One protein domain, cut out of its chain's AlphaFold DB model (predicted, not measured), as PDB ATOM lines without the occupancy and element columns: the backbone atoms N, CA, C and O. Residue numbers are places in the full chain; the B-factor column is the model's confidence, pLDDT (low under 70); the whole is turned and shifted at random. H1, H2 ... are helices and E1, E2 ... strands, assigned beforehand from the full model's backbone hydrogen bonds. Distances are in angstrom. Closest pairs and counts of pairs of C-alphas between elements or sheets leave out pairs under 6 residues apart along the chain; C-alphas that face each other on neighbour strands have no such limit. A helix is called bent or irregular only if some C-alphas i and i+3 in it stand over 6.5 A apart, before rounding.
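AT A GLANCE: This is residues 39 to 172 of the 179 residues of an uncharacterized protein of Candidatus Nomurabacteria bacterium RIFCSPLOWO2_01_FULL_46_18 (UniProt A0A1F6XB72). The model is a long helical hairpin, H1 and H2 side by side and running opposite ways, with a small head at one end where a three-stranded sheet sits by the start of H1 and the end of H2. A short third helix, H3, crosses H1 at its residues 56 to 59, between the head and the far end of the hairpin, and the part of the hairpin beyond it, out to the turn between H1 and H2, is bare. The printed part has 134 residues, with three named helices and three named strands in the order E1, H1, H2, E2, E3, H3; the sheet has the order E1, E3, E2 and is antiparallel, and the class is mostly helix. The whole is loose, with a radius of gyration of the C-alphas of 20.7 A, and its outline is a rod of 68 by 26 by 23 A, whose length is that of the hairpin.

HOW THE PARTS SIT: E1, residues 39 to 43, is an edge strand of the sheet. A tight link of 2 residues joins it to H1, residues 46 to 86. A short link of 7 residues joins H1 to H2, residues 94 to 129. H1 and H2 are a helical hairpin: they touch, with 34 pairs of C-alphas within 8 A, at a shallow tilt of 20 degrees, opposite ways. Their closest C-alphas are those of Ile 62 and Ala 108, 5.4 A apart. H2 is on the sheet but only grazes it, with its residues 123 to 129, while H1 is not on it. A short link of 8 residues then reaches E2, residues 138 to 141, the other edge strand. E2 and E3, residues 145 to 148, form a hairpin with a tight link; they are antiparallel at 145 degrees, and N 141 and O 145 are within hydrogen-bond range at 2.8 A. E3, the inner strand, is antiparallel to E1 at 152 degrees, with N 146 and O 42 at 2.8 A and N 148 and O 39 at 2.8 A. E1, H1, H2 and E2 make a split strand-helix-strand unit, two strands running the same way with helices between them in the chain and E3 between them in the sheet; its crossover is right-handed. H3, residues 160 to 172, touches H1 with its residues 161 to 165 alone, about perpendicular at 73 degrees, only just beyond steep. The closest C-alphas of the two are those of Leu 56 and Phe 165, 6.7 A apart. H3 is near H2, and it is only just on the sheet, which it only grazes with its residues 162 to 166. H1 is apart from E2 and E3. In H2 every O i to N i+4 pair is within hydrogen-bond range; in H1 33 of 37 are, and in H3 8 of 9.

IN THESE COORDINATES: E1 begins at C-alpha 39, (45.444, -67.240, 52.880). H1 measures 60.9 A from first to last C-alpha and ends at C-alpha 86, (65.001, -8.879, 36.296). It is neither bent nor irregular, but only just: C-alphas 57 and 60 are 6.3 A apart. H2 measures 51.9 A and H3 18.2 A. H3 ends at C-alpha 172, (42.814, -41.533, 52.209).

THE WHOLE: The two C-alphas farthest apart are those of Glu 87 and Asp 132, 68.1 A. The printed part has no cut. The link from E3 to H3, 11 residues, is long. The mean pLDDT of the printed part is 78.0; residues 133 to 136, 142 to 143 and 149 to 172 are under 70, and the mean of H3 is 48.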
ATOM      1  N   THR A  39      46.393 -66.151  53.185       75.19
ATOM      2  CA  THR A  39      45.444 -67.240  52.880       75.19
ATOM      3  C   THR A  39      44.581 -66.856  51.692       75.19
ATOM      4  O   THR A  39      43.838 -65.882  51.761       75.19
ATOM      5  N   VAL A  40      44.655 -67.624  50.603       78.19
ATOM      6  CA  VAL A  40      43.802 -67.408  49.424       78.19
ATOM      7  C   VAL A  40      42.381 -67.846  49.745       78.19
ATOM      8  O   VAL A  40      42.144 -69.007  50.072       78.19
ATOM      9  N   ILE A  41      41.443 -66.914  49.614       79.12
ATOM     10  CA  ILE A  41      40.016 -67.131  49.865       79.12
ATOM     11  C   ILE A  41      39.296 -67.535  48.585       79.12
ATOM     12  O   ILE A  41      38.407 -68.383  48.610       79.12
ATOM     13  N   GLY A  42      39.717 -66.989  47.447       82.56
ATOM     14  CA  GLY A  42      39.189 -67.394  46.154       82.56
ATOM     15  C   GLY A  42      39.646 -66.495  45.018       82.56
ATOM     16  O   GLY A  42      40.534 -65.658  45.180       82.56
ATOM     17  N   THR A  43      39.021 -66.681  43.861       85.38
ATOM     18  CA  THR A  43      39.251 -65.881  42.654       85.38
ATOM     19  C   THR A  43      38.006 -65.056  42.373       85.38
ATOM     20  O   THR A  43      36.910 -65.610  42.390       85.38
ATOM     21  N   MET A  44      38.177 -63.761  42.106       85.12
ATOM     22  CA  MET A  44      37.075 -62.850  41.791       85.12
ATOM     23  C   MET A  44      36.293 -63.300  40.552       85.12
ATOM     24  O   MET A  44      36.878 -63.693  39.537       85.12
ATOM     25  N   SER A  45      34.973 -63.143  40.607       89.94
ATOM     26  CA  SER A  45      34.081 -63.220  39.455       89.94
ATOM     27  C   SER A  45      34.423 -62.178  38.387       89.94
ATOM     28  O   SER A  45      35.015 -61.132  38.663       89.94
ATOM     29  N   GLU A  46      34.009 -62.427  37.142       89.56
ATOM     30  CA  GLU A  46      34.254 -61.492  36.036       89.56
ATOM     31  C   GLU A  46      33.722 -60.082  36.315       89.56
ATOM     32  O   GLU A  46      34.364 -59.099  35.951       89.56
ATOM     33  N   ASP A  47      32.567 -59.962  36.970       88.56
ATOM     34  CA  ASP A  47      31.968 -58.659  37.259       88.56
ATOM     35  C   ASP A  47      32.781 -57.875  38.288       88.56
ATOM     36  O   ASP A  47      32.991 -56.672  38.112       88.56
ATOM     37  N   LEU A  48      33.328 -58.551  39.302       87.00
ATOM     38  CA  LEU A  48      34.288 -57.944  40.220       87.00
ATOM     39  C   LEU A  48      35.562 -57.506  39.504       87.00
ATOM     40  O   LEU A  48      36.036 -56.393  39.736       87.00
ATOM     41  N   VAL A  49      36.086 -58.330  38.591       85.56
ATOM     42  CA  VAL A  49      37.249 -57.957  37.774       85.56
ATOM     43  C   VAL A  49      36.935 -56.717  36.933       85.56
ATOM     44  O   VAL A  49      37.751 -55.800  36.875       85.56
ATOM     45  N   ARG A  50      35.745 -56.621  36.325       88.31
ATOM     46  CA  ARG A  50      35.330 -55.431  35.561       88.31
ATOM     47  C   ARG A  50      35.256 -54.189  36.444       88.31
ATOM     48  O   ARG A  50      35.809 -53.163  36.059       88.31
ATOM     49  N   ILE A  51      34.627 -54.266  37.619       87.31
ATOM     50  CA  ILE A  51      34.563 -53.140  38.571       87.31
ATOM     51  C   ILE A  51      35.974 -52.705  38.975       87.31
ATOM     52  O   ILE A  51      36.287 -51.516  38.947       87.31
ATOM     53  N   TYR A  52      36.832 -53.670  39.299       84.25
ATOM     54  CA  TYR A  52      38.216 -53.424  39.673       84.25
ATOM     55  C   TYR A  52      38.992 -52.707  38.558       84.25
ATOM     56  O   TYR A  52      39.615 -51.674  38.791       84.25
ATOM     57  N   ARG A  53      38.883 -53.180  37.311       83.81
ATOM     58  CA  ARG A  53      39.514 -52.537  36.145       83.81
ATOM     59  C   ARG A  53      38.964 -51.138  35.873       83.81
ATOM     60  O   ARG A  53      39.736 -50.240  35.545       83.81
ATOM     61  N   VAL A  54      37.661 -50.931  36.050       87.94
ATOM     62  CA  VAL A  54      37.052 -49.596  35.964       87.94
ATOM     63  C   VAL A  54      37.643 -48.671  37.027       87.94
ATOM     64  O   VAL A  54      38.010 -47.548  36.697       87.94
ATOM     65  N   ALA A  55      37.804 -49.128  38.269       83.31
ATOM     66  CA  ALA A  55      38.424 -48.334  39.329       83.31
ATOM     67  C   ALA A  55      39.877 -47.956  38.997       83.31
ATOM     68  O   ALA A  55      40.232 -46.779  39.062       83.31
ATOM     69  N   LEU A  56      40.686 -48.913  38.530       79.69
ATOM     70  CA  LEU A  56      42.059 -48.654  38.080       79.69
ATOM     71  C   LEU A  56      42.130 -47.637  36.936       79.69
ATOM     72  O   LEU A  56      43.033 -46.803  36.907       79.69
ATOM     73  N   SER A  57      41.158 -47.656  36.018       84.25
ATOM     74  CA  SER A  57      41.120 -46.708  34.895       84.25
ATOM     75  C   SER A  57      40.962 -45.245  35.330       84.25
ATOM     76  O   SER A  57      41.302 -44.345  34.566       84.25
ATOM     77  N   VAL A  58      40.481 -44.999  36.555       84.50
ATOM     78  CA  VAL A  58      40.312 -43.654  37.124       84.50
ATOM     79  C   VAL A  58      41.591 -43.159  37.809       84.50
ATOM     80  O   VAL A  58      41.832 -41.955  37.840       84.50
ATOM     81  N   VAL A  59      42.446 -44.067  38.296       81.12
ATOM     82  CA  VAL A  59      43.681 -43.725  39.028       81.12
ATOM     83  C   VAL A  59      44.672 -42.970  38.139       81.12
ATOM     84  O   VAL A  59      45.142 -41.897  38.508       81.12
ATOM     85  N   SER A  60      44.954 -43.478  36.936       81.94
ATOM     86  CA  SER A  60      45.951 -42.859  36.048       81.94
ATOM     87  C   SER A  60      45.612 -41.407  35.655       81.94
ATOM     88  O   SER A  60      46.501 -40.556  35.736       81.94
ATOM     89  N   PRO A  61      44.360 -41.069  35.287       83.75
ATOM     90  CA  PRO A  61      43.945 -39.681  35.091       83.75
ATOM     91  C   PRO A  61      44.140 -38.780  36.321       83.75
ATOM     92  O   PRO A  61      44.575 -37.640  36.165       83.75
ATOM     93  N   ILE A  62      43.864 -39.274  37.534       82.25
ATOM     94  CA  ILE A  62      44.082 -38.516  38.779       82.25
ATOM     95  C   ILE A  62      45.565 -38.174  38.942       82.25
ATOM     96  O   ILE A  62      45.908 -37.015  39.184       82.25
ATOM     97  N   ASP A  63      46.445 -39.163  38.790       81.75
ATOM     98  CA  ASP A  63      47.890 -38.965  38.925       81.75
ATOM     99  C   ASP A  63      48.419 -37.976  37.883       81.75
ATOM    100  O   ASP A  63      49.220 -37.097  38.208       81.75
ATOM    101  N   ALA A  64      47.917 -38.056  36.647       85.31
ATOM    102  CA  ALA A  64      48.261 -37.117  35.585       85.31
ATOM    103  C   ALA A  64      47.827 -35.678  35.914       85.31
ATOM    104  O   ALA A  64      48.597 -34.740  35.704       85.31
ATOM    105  N   LEU A  65      46.624 -35.483  36.466       84.44
ATOM    106  CA  LEU A  65      46.146 -34.162  36.888       84.44
ATOM    107  C   LEU A  65      46.962 -33.610  38.061       84.44
ATOM    108  O   LEU A  65      47.347 -32.441  38.045       84.44
ATOM    109  N   ARG A  66      47.299 -34.451  39.045       85.88
ATOM    110  CA  ARG A  66      48.164 -34.070  40.173       85.88
ATOM    111  C   ARG A  66      49.571 -33.699  39.711       85.88
ATOM    112  O   ARG A  66      50.134 -32.728  40.210       85.88
ATOM    113  N   ALA A  67      50.145 -34.449  38.771       85.50
ATOM    114  CA  ALA A  67      51.440 -34.127  38.180       85.50
ATOM    115  C   ALA A  67      51.384 -32.782  37.444       85.50
ATOM    116  O   ALA A  67      52.215 -31.912  37.693       85.50
ATOM    117  N   LYS A  68      50.342 -32.569  36.634       89.75
ATOM    118  CA  LYS A  68      50.101 -31.306  35.930       89.75
ATOM    119  C   LYS A  68      49.977 -30.116  36.888       89.75
ATOM    120  O   LYS A  68      50.566 -29.076  36.619       89.75
ATOM    121  N   ALA A  69      49.258 -30.259  38.002       89.06
ATOM    122  CA  ALA A  69      49.153 -29.212  39.021       89.06
ATOM    123  C   ALA A  69      50.535 -28.834  39.590       89.06
ATOM    124  O   ALA A  69      50.897 -27.659  39.603       89.06
ATOM    125  N   ARG A  70      51.361 -29.831  39.946       90.38
ATOM    126  CA  ARG A  70      52.735 -29.600  40.435       90.38
ATOM    127  C   ARG A  70      53.626 -28.928  39.392       90.38
ATOM    128  O   ARG A  70      54.411 -28.050  39.736       90.38
ATOM    129  N   GLU A  71      53.526 -29.341  38.130       94.19
ATOM    130  CA  GLU A  71      54.268 -28.722  37.026       94.19
ATOM    131  C   GLU A  71      53.862 -27.260  36.823       94.19
ATOM    132  O   GLU A  71      54.725 -26.406  36.624       94.19
ATOM    133  N   MET A  72      52.562 -26.961  36.915       92.00
ATOM    134  CA  MET A  72      52.049 -25.596  36.826       92.00
ATOM    135  C   MET A  72      52.586 -24.722  37.962       92.00
ATOM    136  O   MET A  72      53.061 -23.620  37.696       92.00
ATOM    137  N   ASP A  73      52.558 -25.204  39.206       92.81
ATOM    138  CA  ASP A  73      53.094 -24.458  40.350       92.81
ATOM    139  C   ASP A  73      54.604 -24.242  40.254       92.81
ATOM    140  O   ASP A  73      55.086 -23.136  40.500       92.81
ATOM    141  N   ALA A  74      55.359 -25.263  39.838       92.38
ATOM    142  CA  ALA A  74      56.798 -25.140  39.629       92.38
ATOM    143  C   ALA A  74      57.123 -24.107  38.537       92.38
ATOM    144  O   ALA A  74      57.996 -23.259  38.722       92.38
ATOM    145  N   ALA A  75      56.400 -24.137  37.414       92.38
ATOM    146  CA  ALA A  75      56.560 -23.155  36.345       92.38
ATOM    147  C   ALA A  75      56.185 -21.738  36.803       92.38
ATOM    148  O   ALA A  75      56.870 -20.773  36.453       92.38
ATOM    149  N   HIS A  76      55.132 -21.599  37.613       92.38
ATOM    150  CA  HIS A  76      54.738 -20.305  38.149       92.38
ATOM    151  C   HIS A  76      55.781 -19.757  39.130       92.38
ATOM    152  O   HIS A  76      56.161 -18.593  39.013       92.38
ATOM    153  N   ALA A  77      56.318 -20.584  40.029       91.50
ATOM    154  CA  ALA A  77      57.392 -20.188  40.939       91.50
ATOM    155  C   ALA A  77      58.631 -19.673  40.184       91.50
ATOM    156  O   ALA A  77      59.149 -18.607  40.510       91.50
ATOM    157  N   LEU A  78      59.039 -20.356  39.108       92.56
ATOM    158  CA  LEU A  78      60.145 -19.904  38.252       92.56
ATOM    159  C   LEU A  78      59.870 -18.540  37.602       92.56
ATOM    160  O   LEU A  78      60.790 -17.736  37.467       92.56
ATOM    161  N   SER A  79      58.615 -18.250  37.236       90.88
ATOM    162  CA  SER A  79      58.248 -16.932  36.697       90.88
ATOM    163  C   SER A  79      58.386 -15.810  37.736       90.88
ATOM    164  O   SER A  79      58.803 -14.708  37.382       90.88
ATOM    165  N   HIS A  80      58.115 -16.092  39.018       91.19
ATOM    166  CA  HIS A  80      58.368 -15.147  40.115       91.19
ATOM    167  C   HIS A  80      59.865 -14.944  40.349       91.19
ATOM    168  O   HIS A  80      60.312 -13.804  40.423       91.19
ATOM    169  N   GLU A  81      60.660 -16.017  40.381       92.00
ATOM    170  CA  GLU A  81      62.121 -15.914  40.526       92.00
ATOM    171  C   GLU A  81      62.772 -15.113  39.382       92.00
ATOM    172  O   GLU A  81      63.729 -14.362  39.591       92.00
ATOM    173  N   GLU A  82      62.275 -15.265  38.150       89.69
ATOM    174  CA  GLU A  82      62.755 -14.508  36.992       89.69
ATOM    175  C   GLU A  82      62.347 -13.031  37.059       89.69
ATOM    176  O   GLU A  82      63.177 -12.154  36.788       89.69
ATOM    177  N   ALA A  83      61.111 -12.744  37.471       91.19
ATOM    178  CA  ALA A  83      60.629 -11.381  37.681       91.19
ATOM    179  C   ALA A  83      61.440 -10.653  38.765       91.19
ATOM    180  O   ALA A  83      61.874  -9.521  38.555       91.19
ATOM    181  N   GLU A  84      61.729 -11.327  39.883       91.94
ATOM    182  CA  GLU A  84      62.588 -10.797  40.946       91.94
ATOM    183  C   GLU A  84      64.005 -10.509  40.439       91.94
ATOM    184  O   GLU A  84      64.548  -9.432  40.683       91.94
ATOM    185  N   ARG A  85      64.601 -11.440  39.682       91.00
ATOM    186  CA  ARG A  85      65.960 -11.283  39.133       91.00
ATOM    187  C   ARG A  85      66.068 -10.127  38.141       91.00
ATOM    188  O   ARG A  85      67.126  -9.507  38.041       91.00
ATOM    189  N   THR A  86      65.020  -9.892  37.361       91.25
ATOM    190  CA  THR A  86      65.001  -8.879  36.296       91.25
ATOM    191  C   THR A  86      64.395  -7.550  36.740       91.25
ATOM    192  O   THR A  86      64.376  -6.611  35.946       91.25
ATOM    193  N   GLU A  87      63.917  -7.467  37.989       88.62
ATOM    194  CA  GLU A  87      63.114  -6.356  38.519       88.62
ATOM    195  C   GLU A  87      61.900  -6.019  37.628       88.62
ATOM    196  O   GLU A  87      61.408  -4.890  37.618       88.62
ATOM    197  N   ASN A  88      61.405  -7.008  36.873       86.38
ATOM    198  CA  ASN A  88      60.309  -6.855  35.929       86.38
ATOM    199  C   ASN A  88      59.138  -7.766  36.307       86.38
ATOM    200  O   ASN A  88      59.111  -8.949  35.980       86.38
ATOM    201  N   TYR A  89      58.149  -7.177  36.970       83.50
ATOM    202  CA  TYR A  89      56.942  -7.865  37.429       83.50
ATOM    203  C   TYR A  89      55.784  -7.774  36.423       83.50
ATOM    204  O   TYR A  89      54.723  -8.366  36.646       83.50
ATOM    205  N   ASP A  90      55.971  -7.049  35.315       76.31
ATOM    206  CA  ASP A  90      54.968  -6.957  34.259       76.31
ATOM    207  C   ASP A  90      54.815  -8.327  33.581       76.31
ATOM    208  O   ASP A  90      55.757  -8.868  33.004       76.31
ATOM    209  N   GLY A  91      53.605  -8.891  33.642       71.81
ATOM    210  CA  GLY A  91      53.285 -10.198  33.055       71.81
ATOM    211  C   GLY A  91      53.195 -11.360  34.048       71.81
ATOM    212  O   GLY A  91      52.930 -12.486  33.627       71.81
ATOM    213  N   LEU A  92      53.347 -11.115  35.358       82.50
ATOM    214  CA  LEU A  92      53.017 -12.110  36.383       82.50
ATOM    215  C   LEU A  92      51.503 -12.359  36.433       82.50
ATOM    216  O   LEU A  92      50.755 -11.724  37.179       82.50
ATOM    217  N   ASN A  93      51.045 -13.341  35.662       85.75
ATOM    218  CA  ASN A  93      49.638 -13.728  35.581       85.75
ATOM    219  C   ASN A  93      49.212 -14.635  36.751       85.75
ATOM    220  O   ASN A  93      48.674 -15.723  36.548       85.75
ATOM    221  N   CYS A  94      49.419 -14.185  37.993       90.38
ATOM    222  CA  CYS A  94      49.094 -14.956  39.203       90.38
ATOM    223  C   CYS A  94      47.608 -15.343  39.273       90.38
ATOM    224  O   CYS A  94      47.261 -16.429  39.726       90.38
ATOM    225  N   HIS A  95      46.726 -14.458  38.803       91.44
ATOM    226  CA  HIS A  95      45.289 -14.719  38.780       91.44
ATOM    227  C   HIS A  95      44.918 -15.818  37.775       91.44
ATOM    228  O   HIS A  95      44.212 -16.754  38.128       91.44
ATOM    229  N   GLU A  96      45.450 -15.742  36.552       91.31
ATOM    230  CA  GLU A  96      45.213 -16.752  35.513       91.31
ATOM    231  C   GLU A  96      45.804 -18.116  35.909       91.31
ATOM    232  O   GLU A  96      45.199 -19.152  35.642       91.31
ATOM    233  N   HIS A  97      46.972 -18.122  36.568       92.12
ATOM    234  CA  HIS A  97      47.549 -19.334  37.158       92.12
ATOM    235  C   HIS A  97      46.595 -19.952  38.181       92.12
ATOM    236  O   HIS A  97      46.243 -21.121  38.046       92.12
ATOM    237  N   ALA A  98      46.118 -19.155  39.143       92.88
ATOM    238  CA  ALA A  98      45.200 -19.621  40.178       92.88
ATOM    239  C   ALA A  98      43.896 -20.193  39.594       92.88
ATOM    240  O   ALA A  98      43.439 -21.242  40.037       92.88
ATOM    241  N   GLU A  99      43.317 -19.552  38.573       95.19
ATOM    242  CA  GLU A  99      42.112 -20.061  37.905       95.19
ATOM    243  C   GLU A  99      42.357 -21.401  37.199       95.19
ATOM    244  O   GLU A  99      41.554 -22.329  37.321       95.19
ATOM    245  N   LYS A 100      43.474 -21.532  36.472       93.88
ATOM    246  CA  LYS A 100      43.819 -22.781  35.782       93.88
ATOM    247  C   LYS A 100      44.133 -23.904  36.766       93.88
ATOM    248  O   LYS A 100      43.744 -25.041  36.508       93.88
ATOM    249  N   LEU A 101      44.834 -23.598  37.858       92.00
ATOM    250  CA  LEU A 101      45.168 -24.568  38.896       92.00
ATOM    251  C   LEU A 101      43.894 -25.083  39.568       92.00
ATOM    252  O   LEU A 101      43.671 -26.290  39.583       92.00
ATOM    253  N   ALA A 102      43.005 -24.177  39.985       91.81
ATOM    254  CA  ALA A 102      41.732 -24.538  40.602       91.81
ATOM    255  C   ALA A 102      40.867 -25.428  39.690       91.81
ATOM    256  O   ALA A 102      40.215 -26.355  40.165       91.81
ATOM    257  N   ALA A 103      40.875 -25.190  38.374       92.25
ATOM    258  CA  ALA A 103      40.160 -26.041  37.423       92.25
ATOM    259  C   ALA A 103      40.742 -27.467  37.348       92.25
ATOM    260  O   ALA A 103      39.984 -28.435  37.297       92.25
ATOM    261  N   VAL A 104      42.074 -27.605  37.359       88.75
ATOM    262  CA  VAL A 104      42.757 -28.913  37.359       88.75
ATOM    263  C   VAL A 104      42.518 -29.657  38.673       88.75
ATOM    264  O   VAL A 104      42.232 -30.855  38.655       88.75
ATOM    265  N   GLU A 105      42.594 -28.958  39.803       87.25
ATOM    266  CA  GLU A 105      42.326 -29.526  41.128       87.25
ATOM    267  C   GLU A 105      40.873 -29.988  41.255       87.25
ATOM    268  O   GLU A 105      40.626 -31.113  41.684       87.25
ATOM    269  N   GLN A 106      39.916 -29.184  40.785       89.25
ATOM    270  CA  GLN A 106      38.503 -29.559  40.777       89.25
ATOM    271  C   GLN A 106      38.242 -30.816  39.932       89.25
ATOM    272  O   GLN A 106      37.455 -31.679  40.325       89.25
ATOM    273  N   GLU A 107      38.886 -30.945  38.770       89.56
ATOM    274  CA  GLU A 107      38.766 -32.147  37.940       89.56
ATOM    275  C   GLU A 107      39.324 -33.383  38.663       89.56
ATOM    276  O   GLU A 107      38.688 -34.441  38.670       89.56
ATOM    277  N   ALA A 108      40.469 -33.240  39.340       83.44
ATOM    278  CA  ALA A 108      41.056 -34.312  40.135       83.44
ATOM    279  C   ALA A 108      40.144 -34.713  41.307       83.44
ATOM    280  O   ALA A 108      39.931 -35.905  41.525       83.44
ATOM    281  N   GLU A 109      39.553 -33.754  42.024       85.44
ATOM    282  CA  GLU A 109      38.602 -34.009  43.117       85.44
ATOM    283  C   GLU A 109      37.365 -34.787  42.652       85.44
ATOM    284  O   GLU A 109      36.919 -35.717  43.329       85.44
ATOM    285  N   LEU A 110      36.822 -34.458  41.477       87.50
ATOM    286  CA  LEU A 110      35.681 -35.177  40.910       87.50
ATOM    287  C   LEU A 110      36.025 -36.641  40.607       87.50
ATOM    288  O   LEU A 110      35.237 -37.540  40.916       87.50
ATOM    289  N   LEU A 111      37.206 -36.895  40.042       84.62
ATOM    290  CA  LEU A 111      37.678 -38.253  39.774       84.62
ATOM    291  C   LEU A 111      37.999 -39.017  41.063       84.62
ATOM    292  O   LEU A 111      37.677 -40.199  41.163       84.62
ATOM    293  N   MET A 112      38.552 -38.349  42.076       83.00
ATOM    294  CA  MET A 112      38.773 -38.925  43.408       83.00
ATOM    295  C   MET A 112      37.451 -39.346  44.062       83.00
ATOM    296  O   MET A 112      37.333 -40.463  44.564       83.00
ATOM    297  N   ALA A 113      36.419 -38.500  43.991       84.00
ATOM    298  CA  ALA A 113      35.087 -38.843  44.487       84.00
ATOM    299  C   ALA A 113      34.477 -40.033  43.723       84.00
ATOM    300  O   ALA A 113      33.815 -40.892  44.310       84.00
ATOM    301  N   GLN A 114      34.708 -40.123  42.411       85.50
ATOM    302  CA  GLN A 114      34.308 -41.287  41.620       85.50
ATOM    303  C   GLN A 114      35.057 -42.555  42.057       85.50
ATOM    304  O   GLN A 114      34.430 -43.607  42.202       85.50
ATOM    305  N   LEU A 115      36.366 -42.463  42.296       83.56
ATOM    306  CA  LEU A 115      37.195 -43.574  42.757       83.56
ATOM    307  C   LEU A 115      36.741 -44.093  44.131       83.56
ATOM    308  O   LEU A 115      36.605 -45.303  44.302       83.56
ATOM    309  N   GLU A 116      36.418 -43.210  45.079       82.00
ATOM    310  CA  GLU A 116      35.903 -43.599  46.404       82.00
ATOM    311  C   GLU A 116      34.544 -44.317  46.329       82.00
ATOM    312  O   GLU A 116      34.308 -45.319  47.017       82.00
ATOM    313  N   ASN A 117      33.661 -43.872  45.432       84.81
ATOM    314  CA  ASN A 117      32.404 -44.571  45.170       84.81
ATOM    315  C   ASN A 117      32.646 -45.969  44.577       84.81
ATOM    316  O   ASN A 117      32.053 -46.949  45.031       84.81
ATOM    317  N   LEU A 118      33.540 -46.080  43.589       84.12
ATOM    318  CA  LEU A 118      33.911 -47.355  42.968       84.12
ATOM    319  C   LEU A 118      34.534 -48.324  43.974       84.12
ATOM    320  O   LEU A 118      34.182 -49.500  43.986       84.12
ATOM    321  N   LYS A 119      35.403 -47.823  44.851       80.81
ATOM    322  CA  LYS A 119      36.028 -48.575  45.943       80.81
ATOM    323  C   LYS A 119      34.989 -49.127  46.914       80.81
ATOM    324  O   LYS A 119      35.039 -50.308  47.254       80.81
ATOM    325  N   SER A 120      34.031 -48.302  47.325       81.50
ATOM    326  CA  SER A 120      32.955 -48.725  48.229       81.50
ATOM    327  C   SER A 120      32.106 -49.840  47.614       81.50
ATOM    328  O   SER A 120      31.804 -50.833  48.275       81.50
ATOM    329  N   ILE A 121      31.768 -49.711  46.326       85.38
ATOM    330  CA  ILE A 121      31.034 -50.740  45.578       85.38
ATOM    331  C   ILE A 121      31.871 -52.017  45.460       85.38
ATOM    332  O   ILE A 121      31.370 -53.100  45.750       85.38
ATOM    333  N   PHE A 122      33.140 -51.894  45.073       85.12
ATOM    334  CA  PHE A 122      34.056 -53.017  44.905       85.12
ATOM    335  C   PHE A 122      34.176 -53.850  46.186       85.12
ATOM    336  O   PHE A 122      33.899 -55.049  46.168       85.12
ATOM    337  N   TRP A 123      34.495 -53.221  47.320       81.75
ATOM    338  CA  TRP A 123      34.636 -53.935  48.590       81.75
ATOM    339  C   TRP A 123      33.309 -54.464  49.135       81.75
ATOM    340  O   TRP A 123      33.279 -55.530  49.751       81.75
ATOM    341  N   GLY A 124      32.198 -53.769  48.870       84.25
ATOM    342  CA  GLY A 124      30.862 -54.286  49.155       84.25
ATOM    343  C   GLY A 124      30.585 -55.592  48.406       84.25
ATOM    344  O   GLY A 124      30.140 -56.564  49.009       84.25
ATOM    345  N   MET A 125      30.914 -55.640  47.114       86.06
ATOM    346  CA  MET A 125      30.744 -56.831  46.278       86.06
ATOM    347  C   MET A 125      31.692 -57.968  46.685       86.06
ATOM    348  O   MET A 125      31.256 -59.113  46.766       86.06
ATOM    349  N   ILE A 126      32.945 -57.661  47.035       80.81
ATOM    350  CA  ILE A 126      33.908 -58.643  47.561       80.81
ATOM    351  C   ILE A 126      33.360 -59.339  48.810       80.81
ATOM    352  O   ILE A 126      33.405 -60.560  48.901       80.81
ATOM    353  N   ARG A 127      32.783 -58.592  49.760       83.81
ATOM    354  CA  ARG A 127      32.203 -59.174  50.984       83.81
ATOM    355  C   ARG A 127      30.972 -60.042  50.719       83.81
ATOM    356  O   ARG A 127      30.696 -60.949  51.497       83.81
ATOM    357  N   LEU A 128      30.222 -59.757  49.655       87.31
ATOM    358  CA  LEU A 128      29.081 -60.580  49.247       87.31
ATOM    359  C   LEU A 128      29.530 -61.878  48.572       87.31
ATOM    360  O   LEU A 128      28.914 -62.918  48.793       87.31
ATOM    361  N   GLU A 129      30.583 -61.818  47.758       86.62
ATOM    362  CA  GLU A 129      31.126 -62.984  47.056       86.62
ATOM    363  C   GLU A 129      31.941 -63.895  47.986       86.62
ATOM    364  O   GLU A 129      31.877 -65.118  47.871       86.62
ATOM    365  N   PHE A 130      32.641 -63.304  48.956       83.00
ATOM    366  CA  PHE A 130      33.500 -63.992  49.917       83.00
ATOM    367  C   PHE A 130      33.062 -63.667  51.359       83.00
ATOM    368  O   PHE A 130      33.731 -62.899  52.057       83.00
ATOM    369  N   PRO A 131      31.939 -64.233  51.840       81.00
ATOM    370  CA  PRO A 131      31.403 -63.930  53.170       81.00
ATOM    371  C   PRO A 131      32.352 -64.330  54.312       81.00
ATOM    372  O   PRO A 131      32.312 -63.728  55.386       81.00
ATOM    373  N   ASP A 132      33.245 -65.293  54.066       74.69
ATOM    374  CA  ASP A 132      34.245 -65.772  55.027       74.69
ATOM    375  C   ASP A 132      35.346 -64.738  55.331       74.69
ATOM    376  O   ASP A 132      36.101 -64.908  56.288       74.69
ATOM    377  N   LEU A 133      35.420 -63.634  54.570       69.25
ATOM    378  CA  LEU A 133      36.336 -62.524  54.860       69.25
ATOM    379  C   LEU A 133      36.030 -61.846  56.203       69.25
ATOM    380  O   LEU A 133      36.944 -61.346  56.860       69.25
ATOM    381  N   GLY A 134      34.766 -61.838  56.641       67.56
ATOM    382  CA  GLY A 134      34.361 -61.198  57.892       67.56
ATOM    383  C   GLY A 134      34.853 -59.745  58.010       67.56
ATOM    384  O   GLY A 134      34.590 -58.919  57.136       67.56
ATOM    385  N   HIS A 135      35.561 -59.446  59.104       64.94
ATOM    386  CA  HIS A 135      36.224 -58.155  59.367       64.94
ATOM    387  C   HIS A 135      37.747 -58.209  59.163       64.94
ATOM    388  O   HIS A 135      38.455 -57.315  59.618       64.94
ATOM    389  N   SER A 136      38.255 -59.279  58.555       63.56
ATOM    390  CA  SER A 136      39.688 -59.473  58.362       63.56
ATOM    391  C   SER A 136      40.214 -58.569  57.248       63.56
ATOM    392  O   SER A 136      39.495 -58.275  56.288       63.56
ATOM    393  N   ASP A 137      41.479 -58.163  57.356       70.00
ATOM    394  CA  ASP A 137      42.153 -57.412  56.299       70.00
ATOM    395  C   ASP A 137      42.296 -58.295  55.054       70.00
ATOM    396  O   ASP A 137      42.806 -59.419  55.113       70.00
ATOM    397  N   ALA A 138      41.805 -57.790  53.923       72.19
ATOM    398  CA  ALA A 138      41.750 -58.515  52.664       72.19
ATOM    399  C   ALA A 138      42.453 -57.733  51.556       72.19
ATOM    400  O   ALA A 138      42.329 -56.511  51.463       72.19
ATOM    401  N   GLY A 139      43.155 -58.454  50.690       73.75
ATOM    402  CA  GLY A 139      43.865 -57.912  49.538       73.75
ATOM    403  C   GLY A 139      43.444 -58.586  48.237       73.75
ATOM    404  O   GLY A 139      42.860 -59.671  48.232       73.75
ATOM    405  N   VAL A 140      43.773 -57.940  47.117       74.00
ATOM    406  CA  VAL A 140      43.694 -58.541  45.780       74.00
ATOM    407  C   VAL A 140      45.116 -58.813  45.292       74.00
ATOM    408  O   VAL A 140      45.997 -57.970  45.435       74.00
ATOM    409  N   ARG A 141      45.361 -59.993  44.726       74.38
ATOM    410  CA  ARG A 141      46.657 -60.422  44.180       74.38
ATOM    411  C   ARG A 141      46.564 -60.699  42.684       74.38
ATOM    412  O   ARG A 141      45.484 -60.681  42.084       74.38
ATOM    413  N   GLU A 142      47.721 -60.975  42.087       69.44
ATOM    414  CA  GLU A 142      47.825 -61.410  40.697       69.44
ATOM    415  C   GLU A 142      46.869 -62.579  40.399       69.44
ATOM    416  O   GLU A 142      46.603 -63.443  41.238       69.44
ATOM    417  N   GLY A 143      46.301 -62.573  39.192       69.75
ATOM    418  CA  GLY A 143      45.262 -63.526  38.810       69.75
ATOM    419  C   GLY A 143      43.901 -63.239  39.447       69.75
ATOM    420  O   GLY A 143      43.058 -64.129  39.473       69.75
ATOM    421  N   ASN A 144      43.675 -62.013  39.942       77.69
ATOM    422  CA  ASN A 144      42.416 -61.571  40.547       77.69
ATOM    423  C   ASN A 144      42.016 -62.395  41.778       77.69
ATOM    424  O   ASN A 144      40.838 -62.680  41.999       77.69
ATOM    425  N   LYS A 145      43.007 -62.810  42.565       77.31
ATOM    426  CA  LYS A 145      42.779 -63.615  43.763       77.31
ATOM    427  C   LYS A 145      42.524 -62.724  44.958       77.31
ATOM    428  O   LYS A 145      43.222 -61.733  45.137       77.31
ATOM    429  N   VAL A 146      41.564 -63.107  45.785       77.44
ATOM    430  CA  VAL A 146      41.299 -62.465  47.067       77.44
ATOM    431  C   VAL A 146      42.038 -63.234  48.150       77.44
ATOM    432  O   VAL A 146      41.904 -64.458  48.249       77.44
ATOM    433  N   VAL A 147      42.830 -62.524  48.945       75.06
ATOM    434  CA  VAL A 147      43.638 -63.100  50.023       75.06
ATOM    435  C   VAL A 147      43.329 -62.424  51.349       75.06
ATOM    436  O   VAL A 147      43.004 -61.239  51.377       75.06
ATOM    437  N   LEU A 148      43.449 -63.169  52.443       74.69
ATOM    438  CA  LEU A 148      43.571 -62.601  53.780       74.69
ATOM    439  C   LEU A 148      45.019 -62.198  54.016       74.69
ATOM    440  O   LEU A 148      45.919 -63.030  53.871       74.69
ATOM    441  N   CYS A 149      45.214 -60.943  54.403       68.12
ATOM    442  CA  CYS A 149      46.515 -60.423  54.786       68.12
ATOM    443  C   CYS A 149      46.742 -60.687  56.284       68.12
ATOM    444  O   CYS A 149      45.834 -60.447  57.089       68.12
ATOM    445  N   PRO A 150      47.928 -61.165  56.701       60.28
ATOM    446  CA  PRO A 150      48.270 -61.203  58.114       60.28
ATOM    447  C   PRO A 150      48.261 -59.776  58.685       60.28
ATOM    448  O   PRO A 150      48.820 -58.841  58.113       60.28
ATOM    449  N   THR A 151      47.590 -59.594  59.821       56.69
ATOM    450  CA  THR A 151      47.413 -58.283  60.459       56.69
ATOM    451  C   THR A 151      48.761 -57.628  60.772       56.69
ATOM    452  O   THR A 151      49.520 -58.158  61.586       56.69
ATOM    453  N   GLY A 152      49.016 -56.443  60.206       51.12
ATOM    454  CA  GLY A 152      50.136 -55.572  60.585       51.12
ATOM    455  C   GLY A 152      51.358 -55.570  59.661       51.12
ATOM    456  O   GLY A 152      52.297 -54.826  59.947       51.12
ATOM    457  N   GLU A 153      51.359 -56.326  58.563       47.94
ATOM    458  CA  GLU A 153      52.414 -56.244  57.545       47.94
ATOM    459  C   GLU A 153      51.977 -55.346  56.382       47.94
ATOM    460  O   GLU A 153      50.915 -55.541  55.789       47.94
ATOM    461  N   LYS A 154      52.791 -54.326  56.076       46.69
ATOM    462  CA  LYS A 154      52.647 -53.551  54.842       46.69
ATOM    463  C   LYS A 154      53.051 -54.442  53.681       46.69
ATOM    464  O   LYS A 154      54.165 -54.959  53.642       46.69
ATOM    465  N   ASP A 155      52.118 -54.637  52.772       47.91
ATOM    466  CA  ASP A 155      52.278 -55.539  51.651       47.91
ATOM    467  C   ASP A 155      52.903 -54.812  50.450       47.91
ATOM    468  O   ASP A 155      52.217 -54.230  49.609       47.91
ATOM    469  N   ASP A 156      54.231 -54.871  50.369       46.06
ATOM    470  CA  ASP A 156      55.027 -54.283  49.282       46.06
ATOM    471  C   ASP A 156      55.073 -55.174  48.016       46.06
ATOM    472  O   ASP A 156      55.833 -54.902  47.083       46.06
ATOM    473  N   SER A 157      54.298 -56.266  47.963       41.88
ATOM    474  CA  SER A 157      54.388 -57.282  46.901       41.88
ATOM    475  C   SER A 157      53.365 -57.131  45.779       41.88
ATOM    476  O   SER A 157      53.439 -57.825  44.761       41.88
ATOM    477  N   ALA A 158      52.402 -56.225  45.944       44.34
ATOM    478  CA  ALA A 158      51.365 -56.030  44.952       44.34
ATOM    479  C   ALA A 158      51.975 -55.534  43.617       44.34
ATOM    480  O   ALA A 158      52.955 -54.786  43.633       44.34
ATOM    481  N   PRO A 159      51.433 -55.918  42.445       43.28
ATOM    482  CA  PRO A 159      51.834 -55.316  41.173       43.28
ATOM    483  C   PRO A 159      51.772 -53.784  41.270       43.28
ATOM    484  O   PRO A 159      50.860 -53.269  41.904       43.28
ATOM    485  N   LEU A 160      52.691 -53.043  40.640       40.41
ATOM    486  CA  LEU A 160      52.764 -51.568  40.734       40.41
ATOM    487  C   LEU A 160      51.411 -50.864  40.494       40.41
ATOM    488  O   LEU A 160      51.078 -49.913  41.190       40.41
ATOM    489  N   GLU A 161      50.594 -51.371  39.566       45.84
ATOM    490  CA  GLU A 161      49.234 -50.868  39.288       45.84
ATOM    491  C   GLU A 161      48.278 -51.027  40.487       45.84
ATOM    492  O   GLU A 161      47.398 -50.202  40.727       45.84
ATOM    493  N   LEU A 162      48.477 -52.103  41.245       48.66
ATOM    494  CA  LEU A 162      47.752 -52.477  42.449       48.66
ATOM    495  C   LEU A 162      48.294 -51.710  43.664       48.66
ATOM    496  O   LEU A 162      47.509 -51.298  44.505       48.66
ATOM    497  N   GLN A 163      49.600 -51.428  43.712       50.66
ATOM    498  CA  GLN A 163      50.202 -50.540  44.711       50.66
ATOM    499  C   GLN A 163      49.730 -49.100  44.557       50.66
ATOM    500  O   GLN A 163      49.462 -48.476  45.565       50.66
ATOM    501  N   SER A 164      49.560 -48.564  43.344       47.84
ATOM    502  CA  SER A 164      48.999 -47.215  43.165       47.84
ATOM    503  C   SER A 164      47.536 -47.137  43.607       47.84
ATOM    504  O   SER A 164      47.121 -46.153  44.213       47.84
ATOM    505  N   PHE A 165      46.756 -48.192  43.359       53.69
ATOM    506  CA  PHE A 165      45.382 -48.303  43.853       53.69
ATOM    507  C   PHE A 165      45.330 -48.453  45.379       53.69
ATOM    508  O   PHE A 165      44.558 -47.758  46.032       53.69
ATOM    509  N   LEU A 166      46.183 -49.302  45.962       51.72
ATOM    510  CA  LEU A 166      46.305 -49.495  47.410       51.72
ATOM    511  C   LEU A 166      46.916 -48.276  48.121       51.72
ATOM    512  O   LEU A 166      46.474 -47.924  49.203       51.72
ATOM    513  N   ALA A 167      47.855 -47.564  47.506       53.31
ATOM    514  CA  ALA A 167      48.417 -46.321  48.025       53.31
ATOM    515  C   ALA A 167      47.388 -45.189  47.952       53.31
ATOM    516  O   ALA A 167      47.258 -44.433  48.907       53.31
ATOM    517  N   ALA A 168      46.582 -45.113  46.886       48.50
ATOM    518  CA  ALA A 168      45.413 -44.234  46.853       48.50
ATOM    519  C   ALA A 168      44.382 -44.608  47.940       48.50
ATOM    520  O   ALA A 168      43.703 -43.730  48.468       48.50
ATOM    521  N   ILE A 169      44.291 -45.891  48.315       48.03
ATOM    522  CA  ILE A 169      43.487 -46.373  49.450       48.03
ATOM    523  C   ILE A 169      44.101 -45.963  50.802       48.03
ATOM    524  O   ILE A 169      43.348 -45.541  51.677       48.03
ATOM    525  N   GLU A 170      45.420 -46.055  50.989       46.84
ATOM    526  CA  GLU A 170      46.116 -45.725  52.244       46.84
ATOM    527  C   GLU A 170      46.212 -44.212  52.498       46.84
ATOM    528  O   GLU A 170      45.968 -43.768  53.620       46.84
ATOM    529  N   ASP A 171      46.473 -43.411  51.460       44.22
ATOM    530  CA  ASP A 171      46.611 -41.944  51.534       44.22
ATOM    531  C   ASP A 171      45.275 -41.244  51.881       44.22
ATOM    532  O   ASP A 171      45.250 -40.103  52.332       44.22
ATOM    533  N   MET A 172      44.149 -41.960  51.751       42.66
ATOM    534  CA  MET A 172      42.814 -41.533  52.209       42.66
ATOM    535  C   MET A 172      42.263 -42.357  53.387       42.66
ATOM    536  O   MET A 172      41.220 -42.021  53.948       42.66
TER     537      MET A 172